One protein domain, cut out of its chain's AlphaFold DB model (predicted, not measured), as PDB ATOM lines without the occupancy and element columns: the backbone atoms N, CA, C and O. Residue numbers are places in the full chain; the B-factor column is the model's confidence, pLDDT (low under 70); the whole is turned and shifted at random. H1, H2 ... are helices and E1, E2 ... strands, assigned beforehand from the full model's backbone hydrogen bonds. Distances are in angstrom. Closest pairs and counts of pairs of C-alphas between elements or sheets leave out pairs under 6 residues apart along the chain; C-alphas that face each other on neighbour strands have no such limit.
ATOM      1  N   ARG A  65      -3.087 -19.654  51.768       85.69
ATOM      2  CA  ARG A  65      -2.190 -20.507  50.974       85.69
ATOM      3  C   ARG A  65      -2.769 -20.776  49.589       85.69
ATOM      4  O   ARG A  65      -3.966 -20.634  49.381       85.69
ATOM      5  N   PHE A  66      -1.912 -21.185  48.663       84.94
ATOM      6  CA  PHE A  66      -2.350 -21.644  47.349       84.94
ATOM      7  C   PHE A  66      -3.142 -22.942  47.448       84.94
ATOM      8  O   PHE A  66      -2.734 -23.855  48.173       84.94
ATOM      9  N   ASP A  67      -4.214 -23.025  46.667       81.00
ATOM     10  CA  ASP A  67      -4.806 -24.308  46.310       81.00
ATOM     11  C   ASP A  67      -3.895 -25.060  45.337       81.00
ATOM     12  O   ASP A  67      -2.966 -24.503  44.737       81.00
ATOM     13  N   THR A  68      -4.180 -26.353  45.186       71.19
ATOM     14  CA  THR A  68      -3.493 -27.192  44.202       71.19
ATOM     15  C   THR A  68      -3.739 -26.642  42.803       71.19
ATOM     16  O   THR A  68      -4.884 -26.408  42.422       71.19
ATOM     17  N   PHE A  69      -2.663 -26.449  42.044       70.75
ATOM     18  CA  PHE A  69      -2.743 -26.068  40.639       70.75
ATOM     19  C   PHE A  69      -2.709 -27.319  39.763       70.75
ATOM     20  O   PHE A  69      -1.848 -28.184  39.952       70.75
ATOM     21  N   THR A  70      -3.640 -27.428  38.817       66.94
ATOM     22  CA  THR A  70      -3.709 -28.567  37.895       66.94
ATOM     23  C   THR A  70      -3.772 -28.095  36.454       66.94
ATOM     24  O   THR A  70      -4.616 -27.268  36.116       66.94
ATOM     25  N   VAL A  71      -2.927 -28.682  35.610       64.88
ATOM     26  CA  VAL A  71      -2.942 -28.501  34.153       64.88
ATOM     27  C   VAL A  71      -3.323 -29.833  33.526       64.88
ATOM     28  O   VAL A  71      -2.625 -30.821  33.739       64.88
ATOM     29  N   ASN A  72      -4.455 -29.892  32.818       62.72
ATOM     30  CA  ASN A  72      -4.974 -31.129  32.208       62.72
ATOM     31  C   ASN A  72      -4.993 -32.339  33.180       62.72
ATOM     32  O   ASN A  72      -4.612 -33.454  32.843       62.72
ATOM     33  N   GLY A  73      -5.390 -32.112  34.437       52.72
ATOM     34  CA  GLY A  73      -5.465 -33.157  35.472       52.72
ATOM     35  C   GLY A  73      -4.128 -33.547  36.122       52.72
ATOM     36  O   GLY A  73      -4.136 -34.230  37.149       52.72
ATOM     37  N   ILE A  74      -2.994 -33.065  35.603       54.00
ATOM     38  CA  ILE A  74      -1.673 -33.249  36.207       54.00
ATOM     39  C   ILE A  74      -1.458 -32.148  37.246       54.00
ATOM     40  O   ILE A  74      -1.574 -30.953  36.961       54.00
ATOM     41  N   LYS A  75      -1.179 -32.556  38.486       58.66
ATOM     42  CA  LYS A  75      -0.854 -31.628  39.572       58.66
ATOM     43  C   LYS A  75       0.516 -31.014  39.316       58.66
ATOM     44  O   LYS A  75       1.465 -31.749  39.056       58.66
ATOM     45  N   ALA A  76       0.616 -29.697  39.451       64.44
ATOM     46  CA  ALA A  76       1.913 -29.043  39.501       64.44
ATOM     47  C   ALA A  76       2.716 -29.577  40.701       64.44
ATOM     48  O   ALA A  76       2.156 -29.791  41.781       64.44
ATOM     49  N   GLU A  77       4.017 -29.800  40.507       64.00
ATOM     50  CA  GLU A  77       4.914 -30.256  41.578       64.00
ATOM     51  C   GLU A  77       4.976 -29.241  42.727       64.00
ATOM     52  O   GLU A  77       5.047 -29.613  43.900       64.00
ATOM     53  N   GLU A  78       4.883 -27.954  42.391       69.25
ATOM     54  CA  GLU A  78       4.874 -26.847  43.336       69.25
ATOM     55  C   GLU A  78       3.635 -25.966  43.119       69.25
ATOM     56  O   GLU A  78       3.233 -25.670  41.997       69.25
ATOM     57  N   ASN A  79       2.996 -25.523  44.206       74.75
ATOM     58  CA  ASN A  79       1.766 -24.725  44.104       74.75
ATOM     59  C   ASN A  79       2.026 -23.248  43.767       74.75
ATOM     60  O   ASN A  79       1.093 -22.542  43.389       74.75
ATOM     61  N   ASP A  80       3.254 -22.762  43.955       75.00
ATOM     62  CA  ASP A  80       3.676 -21.375  43.720       75.00
ATOM     63  C   ASP A  80       4.523 -21.204  42.447       75.00
ATOM     64  O   ASP A  80       4.792 -20.068  42.048       75.00
ATOM     65  N   TYR A  81       4.912 -22.303  41.798       80.56
ATOM     66  CA  TYR A  81       5.663 -22.313  40.548       80.56
ATOM     67  C   TYR A  81       5.129 -23.396  39.613       80.56
ATOM     68  O   TYR A  81       5.092 -24.571  39.971       80.56
ATOM     69  N   VAL A  82       4.744 -22.999  38.404       80.62
ATOM     70  CA  VAL A  82       4.204 -23.904  37.390       80.62
ATOM     71  C   VAL A  82       4.888 -23.633  36.061       80.62
ATOM     72  O   VAL A  82       4.956 -22.490  35.617       80.62
ATOM     73  N   GLU A  83       5.363 -24.688  35.411       82.06
ATOM     74  CA  GLU A  83       5.853 -24.638  34.038       82.06
ATOM     75  C   GLU A  83       4.848 -25.366  33.145       82.06
ATOM     76  O   GLU A  83       4.485 -26.512  33.409       82.06
ATOM     77  N   ILE A  84       4.351 -24.664  32.132       80.00
ATOM     78  CA  ILE A  84       3.408 -25.164  31.141       80.00
ATOM     79  C   ILE A  84       4.150 -25.204  29.813       80.00
ATOM     80  O   ILE A  84       4.368 -24.170  29.182       80.00
ATOM     81  N   ASP A  85       4.531 -26.408  29.406       81.44
ATOM     82  CA  ASP A  85       5.011 -26.670  28.056       81.44
ATOM     83  C   ASP A  85       3.804 -26.978  27.166       81.44
ATOM     84  O   ASP A  85       3.163 -28.024  27.290       81.44
ATOM     85  N   VAL A  86       3.467 -26.032  26.292       79.19
ATOM     86  CA  VAL A  86       2.304 -26.121  25.407       79.19
ATOM     87  C   VAL A  86       2.471 -27.240  24.378       79.19
ATOM     88  O   VAL A  86       1.486 -27.905  24.060       79.19
ATOM     89  N   THR A  87       3.691 -27.509  23.902       79.69
ATOM     90  CA  THR A  87       3.957 -28.603  22.954       79.69
ATOM     91  C   THR A  87       3.676 -29.949  23.619       79.69
ATOM     92  O   THR A  87       2.878 -30.740  23.115       79.69
ATOM     93  N   ALA A  88       4.241 -30.173  24.809       77.44
ATOM     94  CA  ALA A  88       3.999 -31.397  25.574       77.44
ATOM     95  C   ALA A  88       2.514 -31.557  25.955       77.44
ATOM     96  O   ALA A  88       1.969 -32.664  25.957       77.44
ATOM     97  N   LEU A  89       1.834 -30.444  26.246       76.00
ATOM     98  CA  LEU A  89       0.407 -30.441  26.544       76.00
ATOM     99  C   LEU A  89      -0.426 -30.838  25.314       76.00
ATOM    100  O   LEU A  89      -1.284 -31.714  25.441       76.00
ATOM    101  N   LYS A  90      -0.144 -30.276  24.130       75.44
ATOM    102  CA  LYS A  90      -0.786 -30.671  22.862       75.44
ATOM    103  C   LYS A  90      -0.587 -32.162  22.573       75.44
ATOM    104  O   LYS A  90      -1.560 -32.853  22.277       75.44
ATOM    105  N   GLU A  91       0.638 -32.674  22.709       77.94
ATOM    106  CA  GLU A  91       0.943 -34.101  22.515       77.94
ATOM    107  C   GLU A  91       0.126 -34.997  23.461       77.94
ATOM    108  O   GLU A  91      -0.445 -36.002  23.029       77.94
ATOM    109  N   SER A  92       0.004 -34.608  24.736       75.56
ATOM    110  CA  SER A  92      -0.801 -35.348  25.717       75.56
ATOM    111  C   SER A  92      -2.294 -35.373  25.369       75.56
ATOM    112  O   SER A  92      -2.941 -36.411  25.492       75.56
ATOM    113  N   LEU A  93      -2.842 -34.258  24.872       75.06
ATOM    114  CA  LEU A  93      -4.254 -34.154  24.496       75.06
ATOM    115  C   LEU A  93      -4.576 -34.997  23.262       75.06
ATOM    116  O   LEU A  93      -5.593 -35.690  23.250       75.06
ATOM    117  N   ILE A  94      -3.677 -35.008  22.271       78.81
ATOM    118  CA  ILE A  94      -3.788 -35.868  21.087       78.81
ATOM    119  C   ILE A  94      -3.793 -37.345  21.501       78.81
ATOM    120  O   ILE A  94      -4.632 -38.111  21.027       78.81
ATOM    121  N   ALA A  95      -2.901 -37.748  22.413       78.88
ATOM    122  CA  ALA A  95      -2.837 -39.125  22.908       78.88
ATOM    123  C   ALA A  95      -4.113 -39.556  23.662       78.88
ATOM    124  O   ALA A  95      -4.508 -40.720  23.594       78.88
ATOM    125  N   GLU A  96      -4.775 -38.624  24.350       76.50
ATOM    126  CA  GLU A  96      -6.038 -38.854  25.063       76.50
ATOM    127  C   GLU A  96      -7.291 -38.696  24.178       76.50
ATOM    128  O   GLU A  96      -8.408 -38.903  24.657       76.50
ATOM    129  N   GLY A  97      -7.133 -38.338  22.897       72.94
ATOM    130  CA  GLY A  97      -8.246 -38.094  21.973       72.94
ATOM    131  C   GLY A  97      -9.089 -36.865  22.332       72.94
ATOM    132  O   GLY A  97     -10.274 -36.814  21.999       72.94
ATOM    133  N   LYS A  98      -8.504 -35.897  23.045       72.31
ATOM    134  CA  LYS A  98      -9.153 -34.646  23.454       72.31
ATOM    135  C   LYS A  98      -8.886 -33.524  22.440       72.31
ATOM    136  O   LYS A  98      -7.863 -33.565  21.754       72.31
ATOM    137  N   PRO A  99      -9.768 -32.507  22.362       66.69
ATOM    138  CA  PRO A  99      -9.495 -31.292  21.600       66.69
ATOM    139  C   PRO A  99      -8.166 -30.655  22.026       66.69
ATOM    140  O   PRO A  99      -7.841 -30.631  23.216       66.69
ATOM    141  N   ASN A 100      -7.399 -30.171  21.052       67.81
ATOM    142  CA  ASN A 100      -6.047 -29.632  21.225       67.81
ATOM    143  C   ASN A 100      -5.921 -28.171  20.750       67.81
ATOM    144  O   ASN A 100      -4.805 -27.683  20.574       67.81
ATOM    145  N   GLU A 101      -7.049 -27.485  20.536       66.38
ATOM    146  CA  GLU A 101      -7.063 -26.055  20.228       66.38
ATOM    147  C   GLU A 101      -6.803 -25.219  21.491       66.38
ATOM    148  O   GLU A 101      -7.205 -25.572  22.604       66.38
ATOM    149  N   PHE A 102      -6.133 -24.075  21.327       62.22
ATOM    150  CA  PHE A 102      -5.710 -23.206  22.432       62.22
ATOM    151  C   PHE A 102      -6.871 -22.708  23.307       62.22
ATOM    152  O   PHE A 102      -6.737 -22.634  24.533       62.22
ATOM    153  N   SER A 103      -8.033 -22.420  22.708       62.22
ATOM    154  CA  SER A 103      -9.242 -22.012  23.436       62.22
ATOM    155  C   SER A 103      -9.729 -23.084  24.411       62.22
ATOM    156  O   SER A 103     -10.171 -22.758  25.515       62.22
ATOM    157  N   ASP A 104      -9.585 -24.357  24.041       60.00
ATOM    158  CA  ASP A 104      -9.964 -25.492  24.881       60.00
ATOM    159  C   ASP A 104      -8.914 -25.741  25.971       60.00
ATOM    160  O   ASP A 104      -9.258 -26.054  27.110       60.00
ATOM    161  N   MET A 105      -7.632 -25.509  25.670       62.28
ATOM    162  CA  MET A 105      -6.528 -25.630  26.631       62.28
ATOM    163  C   MET A 105      -6.604 -24.592  27.758       62.28
ATOM    164  O   MET A 105      -6.330 -24.925  28.914       62.28
ATOM    165  N   ASN A 106      -7.050 -23.366  27.468       62.19
ATOM    166  CA  ASN A 106      -7.296 -22.348  28.495       62.19
ATOM    167  C   ASN A 106      -8.396 -22.775  29.481       62.19
ATOM    168  O   ASN A 106      -8.279 -22.526  30.681       62.19
ATOM    169  N   ALA A 107      -9.430 -23.481  29.010       60.12
ATOM    170  CA  ALA A 107     -10.476 -24.037  29.870       60.12
ATOM    171  C   ALA A 107      -9.986 -25.219  30.735       60.12
ATOM    172  O   ALA A 107     -10.580 -25.517  31.774       60.12
ATOM    173  N   LEU A 108      -8.887 -25.876  30.339       57.66
ATOM    174  CA  LEU A 108      -8.244 -26.951  31.105       57.66
ATOM    175  C   LEU A 108      -7.348 -26.434  32.239       57.66
ATOM    176  O   LEU A 108      -6.998 -27.211  33.135       57.66
ATOM    177  N   ILE A 109      -6.993 -25.145  32.237       63.41
ATOM    178  CA  ILE A 109      -6.334 -24.503  33.373       63.41
ATOM    179  C   ILE A 109      -7.399 -24.178  34.414       63.41
ATOM    180  O   ILE A 109      -7.995 -23.102  34.446       63.41
ATOM    181  N   GLN A 110      -7.605 -25.109  35.340       62.44
ATOM    182  CA  GLN A 110      -8.257 -24.771  36.595       62.44
ATOM    183  C   GLN A 110      -7.234 -24.001  37.427       62.44
ATOM    184  O   GLN A 110      -6.421 -24.606  38.127       62.44
ATOM    185  N   SER A 111      -7.223 -22.667  37.294       57.84
ATOM    186  CA  SER A 111      -6.325 -21.808  38.069       57.84
ATOM    187  C   SER A 111      -6.550 -22.117  39.545       57.84
ATOM    188  O   SER A 111      -7.603 -21.778  40.094       57.84
ATOM    189  N   GLY A 112      -5.600 -22.824  40.161       62.03
ATOM    190  CA  GLY A 112      -5.681 -23.213  41.561       62.03
ATOM    191  C   GLY A 112      -5.902 -21.945  42.361       62.03
ATOM    192  O   GLY A 112      -5.074 -21.046  42.317       62.03
ATOM    193  N   GLY A 113      -7.045 -21.788  43.005       76.50
ATOM    194  CA  GLY A 113      -7.332 -20.571  43.742       76.50
ATOM    195  C   GLY A 113      -6.386 -20.381  44.928       76.50
ATOM    196  O   GLY A 113      -5.238 -20.842  44.989       76.50
ATOM    197  N   VAL A 114      -6.909 -19.698  45.925       85.38
ATOM    198  CA  VAL A 114      -6.278 -19.627  47.232       85.38
ATOM    199  C   VAL A 114      -7.290 -20.061  48.267       85.38
ATOM    200  O   VAL A 114      -8.453 -19.651  48.248       85.38
ATOM    201  N   GLU A 115      -6.813 -20.860  49.208       87.25
ATOM    202  CA  GLU A 115      -7.543 -21.145  50.420       87.25
ATOM    203  C   GLU A 115      -7.238 -20.017  51.405       87.25
ATOM    204  O   GLU A 115      -6.078 -19.784  51.774       87.25
ATOM    205  N   VAL A 116      -8.280 -19.307  51.834       89.19
ATOM    206  CA  VAL A 116      -8.176 -18.301  52.887       89.19
ATOM    207  C   VAL A 116      -9.245 -18.531  53.946       89.19
ATOM    208  O   VAL A 116     -10.438 -18.632  53.655       89.19
ATOM    209  N   SER A 117      -8.817 -18.595  55.203       90.25
ATOM    210  CA  SER A 117      -9.729 -18.588  56.338       90.25
ATOM    211  C   SER A 117      -9.158 -17.825  57.524       90.25
ATOM    212  O   SER A 117      -7.943 -17.734  57.706       90.25
ATOM    213  N   PHE A 118     -10.050 -17.266  58.335       89.81
ATOM    214  CA  PHE A 118      -9.730 -16.600  59.589       89.81
ATOM    215  C   PHE A 118     -10.595 -17.188  60.702       89.81
ATOM    216  O   PHE A 118     -11.824 -17.157  60.627       89.81
ATOM    217  N   PHE A 119      -9.955 -17.771  61.718       87.81
ATOM    218  CA  PHE A 119     -10.636 -18.539  62.772       87.81
ATOM    219  C   PHE A 119     -11.669 -19.558  62.235       87.81
ATOM    220  O   PHE A 119     -12.739 -19.743  62.808       87.81
ATOM    221  N   GLY A 120     -11.346 -20.230  61.127       83.94
ATOM    222  CA  GLY A 120     -12.162 -21.287  60.528       83.94
ATOM    223  C   GLY A 120     -13.305 -20.776  59.653       83.94
ATOM    224  O   GLY A 120     -14.007 -21.583  59.049       83.94
ATOM    225  N   LYS A 121     -13.489 -19.456  59.544       87.81
ATOM    226  CA  LYS A 121     -14.414 -18.856  58.580       87.81
ATOM    227  C   LYS A 121     -13.691 -18.604  57.266       87.81
ATOM    228  O   LYS A 121     -12.620 -18.002  57.271       87.81
ATOM    229  N   SER A 122     -14.277 -19.062  56.164       88.81
ATOM    230  CA  SER A 122     -13.778 -18.774  54.818       88.81
ATOM    231  C   SER A 122     -13.851 -17.273  54.533       88.81
ATOM    232  O   SER A 122     -14.850 -16.643  54.875       88.81
ATOM    233  N   LEU A 123     -12.810 -16.728  53.902       88.81
ATOM    234  CA  LEU A 123     -12.774 -15.352  53.380       88.81
ATOM    235  C   LEU A 123     -12.626 -15.341  51.852       88.81
ATOM    236  O   LEU A 123     -12.030 -14.432  51.282       88.81
ATOM    237  N   LYS A 124     -13.084 -16.406  51.181       86.00
ATOM    238  CA  LYS A 124     -12.884 -16.599  49.738       86.00
ATOM    239  C   LYS A 124     -13.425 -15.431  48.906       86.00
ATOM    240  O   LYS A 124     -12.806 -15.070  47.913       86.00
ATOM    241  N   ASP A 125     -14.531 -14.836  49.337       85.62
ATOM    242  CA  ASP A 125     -15.188 -13.735  48.623       85.62
ATOM    243  C   ASP A 125     -14.414 -12.407  48.736       85.62
ATOM    244  O   ASP A 125     -14.584 -11.520  47.905       85.62
ATOM    245  N   ASP A 126     -13.505 -12.294  49.712       87.19
ATOM    246  CA  ASP A 126     -12.657 -11.113  49.931       87.19
ATOM    247  C   ASP A 126     -11.308 -11.205  49.191       87.19
ATOM    248  O   ASP A 126     -10.446 -10.323  49.322       87.19
ATOM    249  N   VAL A 127     -11.086 -12.292  48.446       89.25
ATOM    250  CA  VAL A 127      -9.862 -12.518  47.675       89.25
ATOM    251  C   VAL A 127      -9.899 -11.687  46.399       89.25
ATOM    252  O   VAL A 127     -10.772 -11.853  45.552       89.25
ATOM    253  N   LYS A 128      -8.874 -10.858  46.208       90.50
ATOM    254  CA  LYS A 128      -8.604 -10.161  44.948       90.50
ATOM    255  C   LYS A 128      -7.484 -10.891  44.211       90.50
ATOM    256  O   LYS A 128      -6.433 -11.151  44.799       90.50
ATOM    257  N   ARG A 129      -7.716 -11.208  42.935       90.31
ATOM    258  CA  ARG A 129      -6.740 -11.805  42.011       90.31
ATOM    259  C   ARG A 129      -6.382 -10.775  40.947       90.31
ATOM    260  O   ARG A 129      -7.283 -10.216  40.332       90.31
ATOM    261  N   VAL A 130      -5.089 -10.570  40.728       90.94
ATOM    262  CA  VAL A 130      -4.546  -9.760  39.631       90.94
ATOM    263  C   VAL A 130      -3.521 -10.607  38.891       90.94
ATOM    264  O   VAL A 130      -2.744 -11.322  39.530       90.94
ATOM    265  N   ILE A 131      -3.533 -10.561  37.562       90.00
ATOM    266  CA  ILE A 131      -2.589 -11.309  36.734       90.00
ATOM    267  C   ILE A 131      -1.657 -10.313  36.071       90.00
ATOM    268  O   ILE A 131      -2.092  -9.330  35.478       90.00
ATOM    269  N   TYR A 132      -0.365 -10.586  36.158       91.75
ATOM    270  CA  TYR A 132       0.641  -9.827  35.448       91.75
ATOM    271  C   TYR A 132       1.386 -10.703  34.450       91.75
ATOM    272  O   TYR A 132       1.539 -11.901  34.669       91.75
ATOM    273  N   TYR A 133       1.893 -10.091  33.392       90.56
ATOM    274  CA  TYR A 133       2.653 -10.718  32.324       90.56
ATOM    275  C   TYR A 133       3.968  -9.976  32.098       90.56
ATOM    276  O   TYR A 133       4.054  -8.758  32.266       90.56
ATOM    277  N   ARG A 134       4.988 -10.728  31.689       89.06
ATOM    278  CA  ARG A 134       6.189 -10.221  31.030       89.06
ATOM    279  C   ARG A 134       6.713 -11.275  30.062       89.06
ATOM    280  O   ARG A 134       6.647 -12.468  30.360       89.06
ATOM    281  N   GLU A 135       7.288 -10.842  28.950       84.44
ATOM    282  CA  GLU A 135       7.896 -11.754  27.976       84.44
ATOM    283  C   GLU A 135       9.127 -12.459  28.571       84.44
ATOM    284  O   GLU A 135       9.237 -13.683  28.550       84.44
ATOM    285  N   ASP A 136      10.017 -11.696  29.211       78.62
ATOM    286  CA  ASP A 136      11.171 -12.226  29.935       78.62
ATOM    287  C   ASP A 136      11.542 -11.354  31.154       78.62
ATOM    288  O   ASP A 136      10.822 -10.431  31.528       78.62
ATOM    289  N   LYS A 137      12.674 -11.638  31.819       75.81
ATOM    290  CA  LYS A 137      13.096 -10.870  33.008       75.81
ATOM    291  C   LYS A 137      13.558  -9.440  32.728       75.81
ATOM    292  O   LYS A 137      13.701  -8.686  33.688       75.81
ATOM    293  N   SER A 138      13.885  -9.125  31.480       76.94
ATOM    294  CA  SER A 138      14.378  -7.815  31.058       76.94
ATOM    295  C   SER A 138      13.251  -6.855  30.685       76.94
ATOM    296  O   SER A 138      13.479  -5.648  30.671       76.94
ATOM    297  N   HIS A 139      12.048  -7.381  30.451       80.75
ATOM    298  CA  HIS A 139      10.861  -6.596  30.148       80.75
ATOM    299  C   HIS A 139      10.103  -6.177  31.411       80.75
ATOM    300  O   HIS A 139      10.100  -6.872  32.437       80.75
ATOM    301  N   ASP A 140       9.437  -5.029  31.303       85.19
ATOM    302  CA  ASP A 140       8.534  -4.530  32.329       85.19
ATOM    303  C   ASP A 140       7.298  -5.426  32.466       85.19
ATOM    304  O   ASP A 140       6.894  -6.142  31.550       85.19
ATOM    305  N   ILE A 141       6.709  -5.389  33.658       88.31
ATOM    306  CA  ILE A 141       5.528  -6.172  34.006       88.31
ATOM    307  C   ILE A 141       4.271  -5.384  33.616       88.31
ATOM    308  O   ILE A 141       4.125  -4.229  34.020       88.31
ATOM    309  N   SER A 142       3.339  -6.016  32.901       90.88
ATOM    310  CA  SER A 142       2.030  -5.452  32.543       90.88
ATOM    311  C   SER A 142       0.883  -6.271  33.132       90.88
ATOM    312  O   SER A 142       0.952  -7.496  33.152       90.88
ATOM    313  N   GLU A 143      -0.187  -5.622  33.585       92.94
ATOM    314  CA  GLU A 143      -1.411  -6.307  34.023       92.94
ATOM    315  C   GLU A 143      -2.182  -6.873  32.818       92.94
ATOM    316  O   GLU A 143      -2.271  -6.223  31.776       92.94
ATOM    317  N   VAL A 144      -2.712  -8.089  32.954       88.62
ATOM    318  CA  VAL A 144      -3.486  -8.799  31.923       88.62
ATOM    319  C   VAL A 144      -4.731  -9.438  32.539       88.62
ATOM    320  O   VAL A 144      -4.769  -9.727  33.732       88.62
ATOM    321  N   GLU A 145      -5.763  -9.679  31.730       84.56
ATOM    322  CA  GLU A 145      -7.036 -10.235  32.218       84.56
ATOM    323  C   GLU A 145      -6.981 -11.752  32.465       84.56
ATOM    324  O   GLU A 145      -7.616 -12.265  33.388       84.56
ATOM    325  N   PHE A 146      -6.219 -12.482  31.647       81.19
ATOM    326  CA  PHE A 146      -6.094 -13.937  31.701       81.19
ATOM    327  C   PHE A 146      -4.691 -14.394  31.275       81.19
ATOM    328  O   PHE A 146      -3.895 -13.617  30.749       81.19
ATOM    329  N   ILE A 147      -4.379 -15.665  31.542       82.56
ATOM    330  CA  ILE A 147      -3.138 -16.310  31.095       82.56
ATOM    331  C   ILE A 147      -3.345 -16.752  29.648       82.56
ATOM    332  O   ILE A 147      -4.226 -17.567  29.389       82.56
ATOM    333  N   ASP A 148      -2.550 -16.219  28.727       81.94
ATOM    334  CA  ASP A 148      -2.635 -16.541  27.305       81.94
ATOM    335  C   ASP A 148      -1.609 -17.627  26.942       81.94
ATOM    336  O   ASP A 148      -0.398 -17.392  26.947       81.94
ATOM    337  N   LEU A 149      -2.098 -18.835  26.652       79.94
ATOM    338  CA  LEU A 149      -1.265 -19.963  26.231       79.94
ATOM    339  C   LEU A 149      -0.698 -19.815  24.813       79.94
ATOM    340  O   LEU A 149       0.216 -20.558  24.460       79.94
ATOM    341  N   GLU A 150      -1.182 -18.856  24.022       80.56
ATOM    342  CA  GLU A 150      -0.612 -18.507  22.714       80.56
ATOM    343  C   GLU A 150       0.560 -17.526  22.836       80.56
ATOM    344  O   GLU A 150       1.234 -17.223  21.854       80.56
ATOM    345  N   LYS A 151       0.836 -17.009  24.038       83.25
ATOM    346  CA  LYS A 151       1.962 -16.105  24.278       83.25
ATOM    347  C   LYS A 151       2.933 -16.718  25.265       83.25
ATOM    348  O   LYS A 151       2.657 -16.818  26.463       83.25
ATOM    349  N   SER A 152       4.117 -17.069  24.766       85.56
ATOM    350  CA  SER A 152       5.220 -17.482  25.628       85.56
ATOM    351  C   SER A 152       5.625 -16.345  26.563       85.56
ATOM    352  O   SER A 152       5.646 -15.173  26.174       85.56
ATOM    353  N   GLY A 153       5.981 -16.693  27.793       86.69
ATOM    354  CA  GLY A 153       6.447 -15.721  28.770       86.69
ATOM    355  C   GLY A 153       6.180 -16.144  30.203       86.69
ATOM    356  O   GLY A 153       5.937 -17.313  30.510       86.69
ATOM    357  N   ILE A 154       6.268 -15.165  31.098       88.00
ATOM    358  CA  ILE A 154       6.145 -15.352  32.537       88.00
ATOM    359  C   ILE A 154       4.908 -14.604  33.022       88.00
ATOM    360  O   ILE A 154       4.832 -13.378  32.943       88.00
ATOM    361  N   TYR A 155       3.977 -15.358  33.591       88.56
ATOM    362  CA  TYR A 155       2.771 -14.858  34.223       88.56
ATOM    363  C   TYR A 155       2.896 -14.912  35.748       88.56
ATOM    364  O   TYR A 155       3.488 -15.830  36.322       88.56
ATOM    365  N   TYR A 156       2.304 -13.928  36.414       88.94
ATOM    366  CA  TYR A 156       2.233 -13.826  37.865       88.94
ATOM    367  C   TYR A 156       0.784 -13.688  38.300       88.94
ATOM    368  O   TYR A 156       0.164 -12.663  38.040       88.94
ATOM    369  N   GLU A 157       0.258 -14.677  39.014       88.88
ATOM    370  CA  GLU A 157      -1.033 -14.544  39.687       88.88
ATOM    371  C   GLU A 157      -0.804 -14.047  41.109       88.88
ATOM    372  O   GLU A 157      -0.316 -14.786  41.969       88.88
ATOM    373  N   GLU A 158      -1.139 -12.785  41.358       90.56
ATOM    374  CA  GLU A 158      -1.089 -12.190  42.685       90.56
ATOM    375  C   GLU A 158      -2.460 -12.279  43.357       90.56
ATOM    376  O   GLU A 158      -3.467 -11.802  42.834       90.56
ATOM    377  N   TYR A 159      -2.479 -12.860  44.553       90.31
ATOM    378  CA  TYR A 159      -3.644 -12.930  45.419       90.31
ATOM    379  C   TYR A 159      -3.423 -12.068  46.656       90.31
ATOM    380  O   TYR A 159      -2.432 -12.219  47.385       90.31
ATOM    381  N   THR A 160      -4.390 -11.198  46.918       91.12
ATOM    382  CA  THR A 160      -4.462 -10.361  48.119       91.12
ATOM    383  C   THR A 160      -5.831 -10.514  48.767       91.12
ATOM    384  O   THR A 160      -6.785 -10.954  48.131       91.12
ATOM    385  N   VAL A 161      -5.925 -10.197  50.057       90.88
ATOM    386  CA  VAL A 161      -7.174 -10.311  50.816       90.88
ATOM    387  C   VAL A 161      -7.375  -9.033  51.606       90.88
ATOM    388  O   VAL A 161      -6.488  -8.619  52.360       90.88
ATOM    389  N   ASP A 162      -8.551  -8.432  51.459       87.31
ATOM    390  CA  ASP A 162      -8.923  -7.183  52.130       87.31
ATOM    391  C   ASP A 162      -9.387  -7.431  53.578       87.31
ATOM    392  O   ASP A 162     -10.487  -7.087  53.997       87.31
ATOM    393  N   HIS A 163      -8.543  -8.110  54.358       87.75
ATOM    394  CA  HIS A 163      -8.827  -8.474  55.743       87.75
ATOM    395  C   HIS A 163      -7.639  -8.120  56.637       87.75
ATOM    396  O   HIS A 163      -6.483  -8.366  56.291       87.75
ATOM    397  N   PHE A 164      -7.890  -7.584  57.836       85.94
ATOM    398  CA  PHE A 164      -6.827  -7.059  58.707       85.94
ATOM    399  C   PHE A 164      -5.735  -8.088  59.053       85.94
ATOM    400  O   PHE A 164      -4.574  -7.715  59.223       85.94
ATOM    401  N   ALA A 165      -6.099  -9.374  59.140       83.75
ATOM    402  CA  ALA A 165      -5.168 -10.472  59.406       83.75
ATOM    403  C   ALA A 165      -4.211 -10.756  58.229       83.75
ATOM    404  O   ALA A 165      -3.127 -11.298  58.439       83.75
ATOM    405  N   PHE A 166      -4.593 -10.367  57.008       86.62
ATOM    406  CA  PHE A 166      -3.884 -10.672  55.764       86.62
ATOM    407  C   PHE A 166      -3.481  -9.433  54.954       86.62
ATOM    408  O   PHE A 166      -2.790  -9.579  53.957       86.62
ATOM    409  N   ARG A 167      -3.801  -8.216  55.412       80.88
ATOM    410  CA  ARG A 167      -3.523  -6.939  54.717       80.88
ATOM    411  C   ARG A 167      -2.065  -6.715  54.292       80.88
ATOM    412  O   ARG A 167      -1.797  -5.924  53.402       80.88
ATOM    413  N   ASN A 168      -1.120  -7.374  54.966       82.31
ATOM    414  CA  ASN A 168       0.320  -7.277  54.696       82.31
ATOM    415  C   ASN A 168       0.882  -8.538  54.020       82.31
ATOM    416  O   ASN A 168       2.098  -8.675  53.875       82.31
ATOM    417  N   SER A 169       0.011  -9.478  53.666       83.06
ATOM    418  CA  SER A 169       0.353 -10.757  53.066       83.06
ATOM    419  C   SER A 169      -0.135 -10.771  51.629       83.06
ATOM    420  O   SER A 169      -1.265 -10.390  51.337       83.06
ATOM    421  N   LYS A 170       0.713 -11.266  50.737       89.56
ATOM    422  CA  LYS A 170       0.342 -11.561  49.360       89.56
ATOM    423  C   LYS A 170       0.907 -12.907  48.959       89.56
ATOM    424  O   LYS A 170       1.983 -13.293  49.428       89.56
ATOM    425  N   LEU A 171       0.174 -13.611  48.114       88.62
ATOM    426  CA  LEU A 171       0.600 -14.865  47.516       88.62
ATOM    427  C   LEU A 171       0.789 -14.621  46.024       88.62
ATOM    428  O   LEU A 171      -0.118 -14.111  45.383       88.62
ATOM    429  N   ILE A 172       1.963 -14.947  45.489       88.50
ATOM    430  CA  ILE A 172       2.250 -14.831  44.055       88.50
ATOM    431  C   ILE A 172       2.575 -16.213  43.497       88.50
ATOM    432  O   ILE A 172       3.542 -16.827  43.953       88.50
ATOM    433  N   ARG A 173       1.768 -16.706  42.556       86.44
ATOM    434  CA  ARG A 173       2.093 -17.903  41.776       86.44
ATOM    435  C   ARG A 173       2.787 -17.467  40.498       86.44
ATOM    436  O   ARG A 173       2.298 -16.581  39.804       86.44
ATOM    437  N   THR A 174       3.928 -18.075  40.206       87.31
ATOM    438  CA  THR A 174       4.658 -17.863  38.952       87.31
ATOM    439  C   THR A 174       4.275 -18.971  37.980       87.31
ATOM    440  O   THR A 174       4.414 -20.143  38.319       87.31
ATOM    441  N   ILE A 175       3.793 -18.611  36.796       85.56
ATOM    442  CA  ILE A 175       3.410 -19.547  35.738       85.56
ATOM    443  C   ILE A 175       4.250 -19.217  34.513       85.56
ATOM    444  O   ILE A 175       4.323 -18.063  34.099       85.56
ATOM    445  N   ILE A 176       4.913 -20.214  33.951       85.75
ATOM    446  CA  ILE A 176       5.820 -20.032  32.824       85.75
ATOM    447  C   ILE A 176       5.267 -20.810  31.656       85.75
ATOM    448  O   ILE A 176       5.103 -22.020  31.750       85.75
ATOM    449  N   VAL A 177       4.970 -20.095  30.578       84.62
ATOM    450  CA  VAL A 177       4.420 -20.666  29.354       84.62
ATOM    451  C   VAL A 177       5.546 -20.764  28.333       84.62
ATOM    452  O   VAL A 177       6.173 -19.759  27.983       84.62
ATOM    453  N   THR A 178       5.823 -21.982  27.878       82.94
ATOM    454  CA  THR A 178       6.863 -22.311  26.895       82.94
ATOM    455  C   THR A 178       6.300 -23.228  25.808       82.94
ATOM    456  O   THR A 178       5.162 -23.685  25.900       82.94
ATOM    457  N   GLY A 179       7.078 -23.483  24.750       67.62
ATOM    458  CA  GLY A 179       6.675 -24.430  23.703       67.62
ATOM    459  C   GLY A 179       5.477 -23.962  22.873       67.62
ATOM    460  O   GLY A 179       4.773 -24.789  22.296       67.62
TER     461      GLY A 179
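AT A GLANCE: This is residues 65 to 179 of the 184 residues of an uncharacterized protein of Acidiphilium sp. CAG:727 (UniProt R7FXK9). A strongly twisted sheet of five strands forms a wall; two short helices, H1 and H2, lie toward one end of it, and strand E2 reaches beyond the other end. Residues 65 to 66 pair with E2, and the stretch from 65 to 80, with no named element, leads to the edge strand E1. The printed part has 115 residues, under half of them in named elements, in the order E1 H1 H2 E2 E3 E4 E5 E6, of mixed class, helices and strands. The sheet runs E1 E6 E5 E3 E4 and is mixed, E1 and E6 being parallel and the other neighbours antiparallel. The whole is compact, with a radius of gyration of the C-alphas of 15.4 A and spans of 47 by 34 by 22 A.

HOW THE PARTS SIT: Strand E1, residues 81 to 85, is an edge strand, parallel to E6, residues 171 to 178, at 18 degrees; N 84 and O 176 are 2.8 A apart. Helix H1, residues 86 to 95, follows E1 by a tight link and is not on the sheet, but only just, with 4 pairs of C-alphas within 10 A; its closest C-alphas to E6 are those of Val 86 and Thr 178, 6.1 A apart. H2, residues 102 to 108, is near H1, with 6 pairs of C-alphas within 10 A, and is not on the sheet. Every O i to N i+4 pair is within hydrogen-bond range in H1, and 2 of 3 in H2. Strand E2, residues 114 to 118, pairs with no named strand; residues 65 to 66 pair antiparallel with its residues 114 to 115. Strand E3, residues 127 to 134, and edge strand E4, residues 142 to 144, form a hairpin, with N 133 and O 142 2.8 A apart. E3 is antiparallel to E5, residues 153 to 161, at 160 degrees, with N 130 and O 158 2.9 A apart. E5 and E6 form a hairpin at 162 degrees, with N 155 and O 175 2.8 A apart.

IN THESE COORDINATES: E1 begins at C-alpha 81, (5.663, -22.313, 40.548). H1 is 14.2 A long and E3 23.2 A. E5 is 26.5 A long, from C-alpha 153 at (6.447, -15.721, 28.770). E6 is 22.8 A long and ends at C-alpha 178, (6.863, -22.311, 26.895).

THE WHOLE: The C-alphas of Ala 95 and Phe 164 are the two farthest apart, 48.2 A. The printed part has no cut, and no link is long. The mean pLDDT of the printed part is 79.5; residues 70 to 78, 99 to 112 and 179 are under 70.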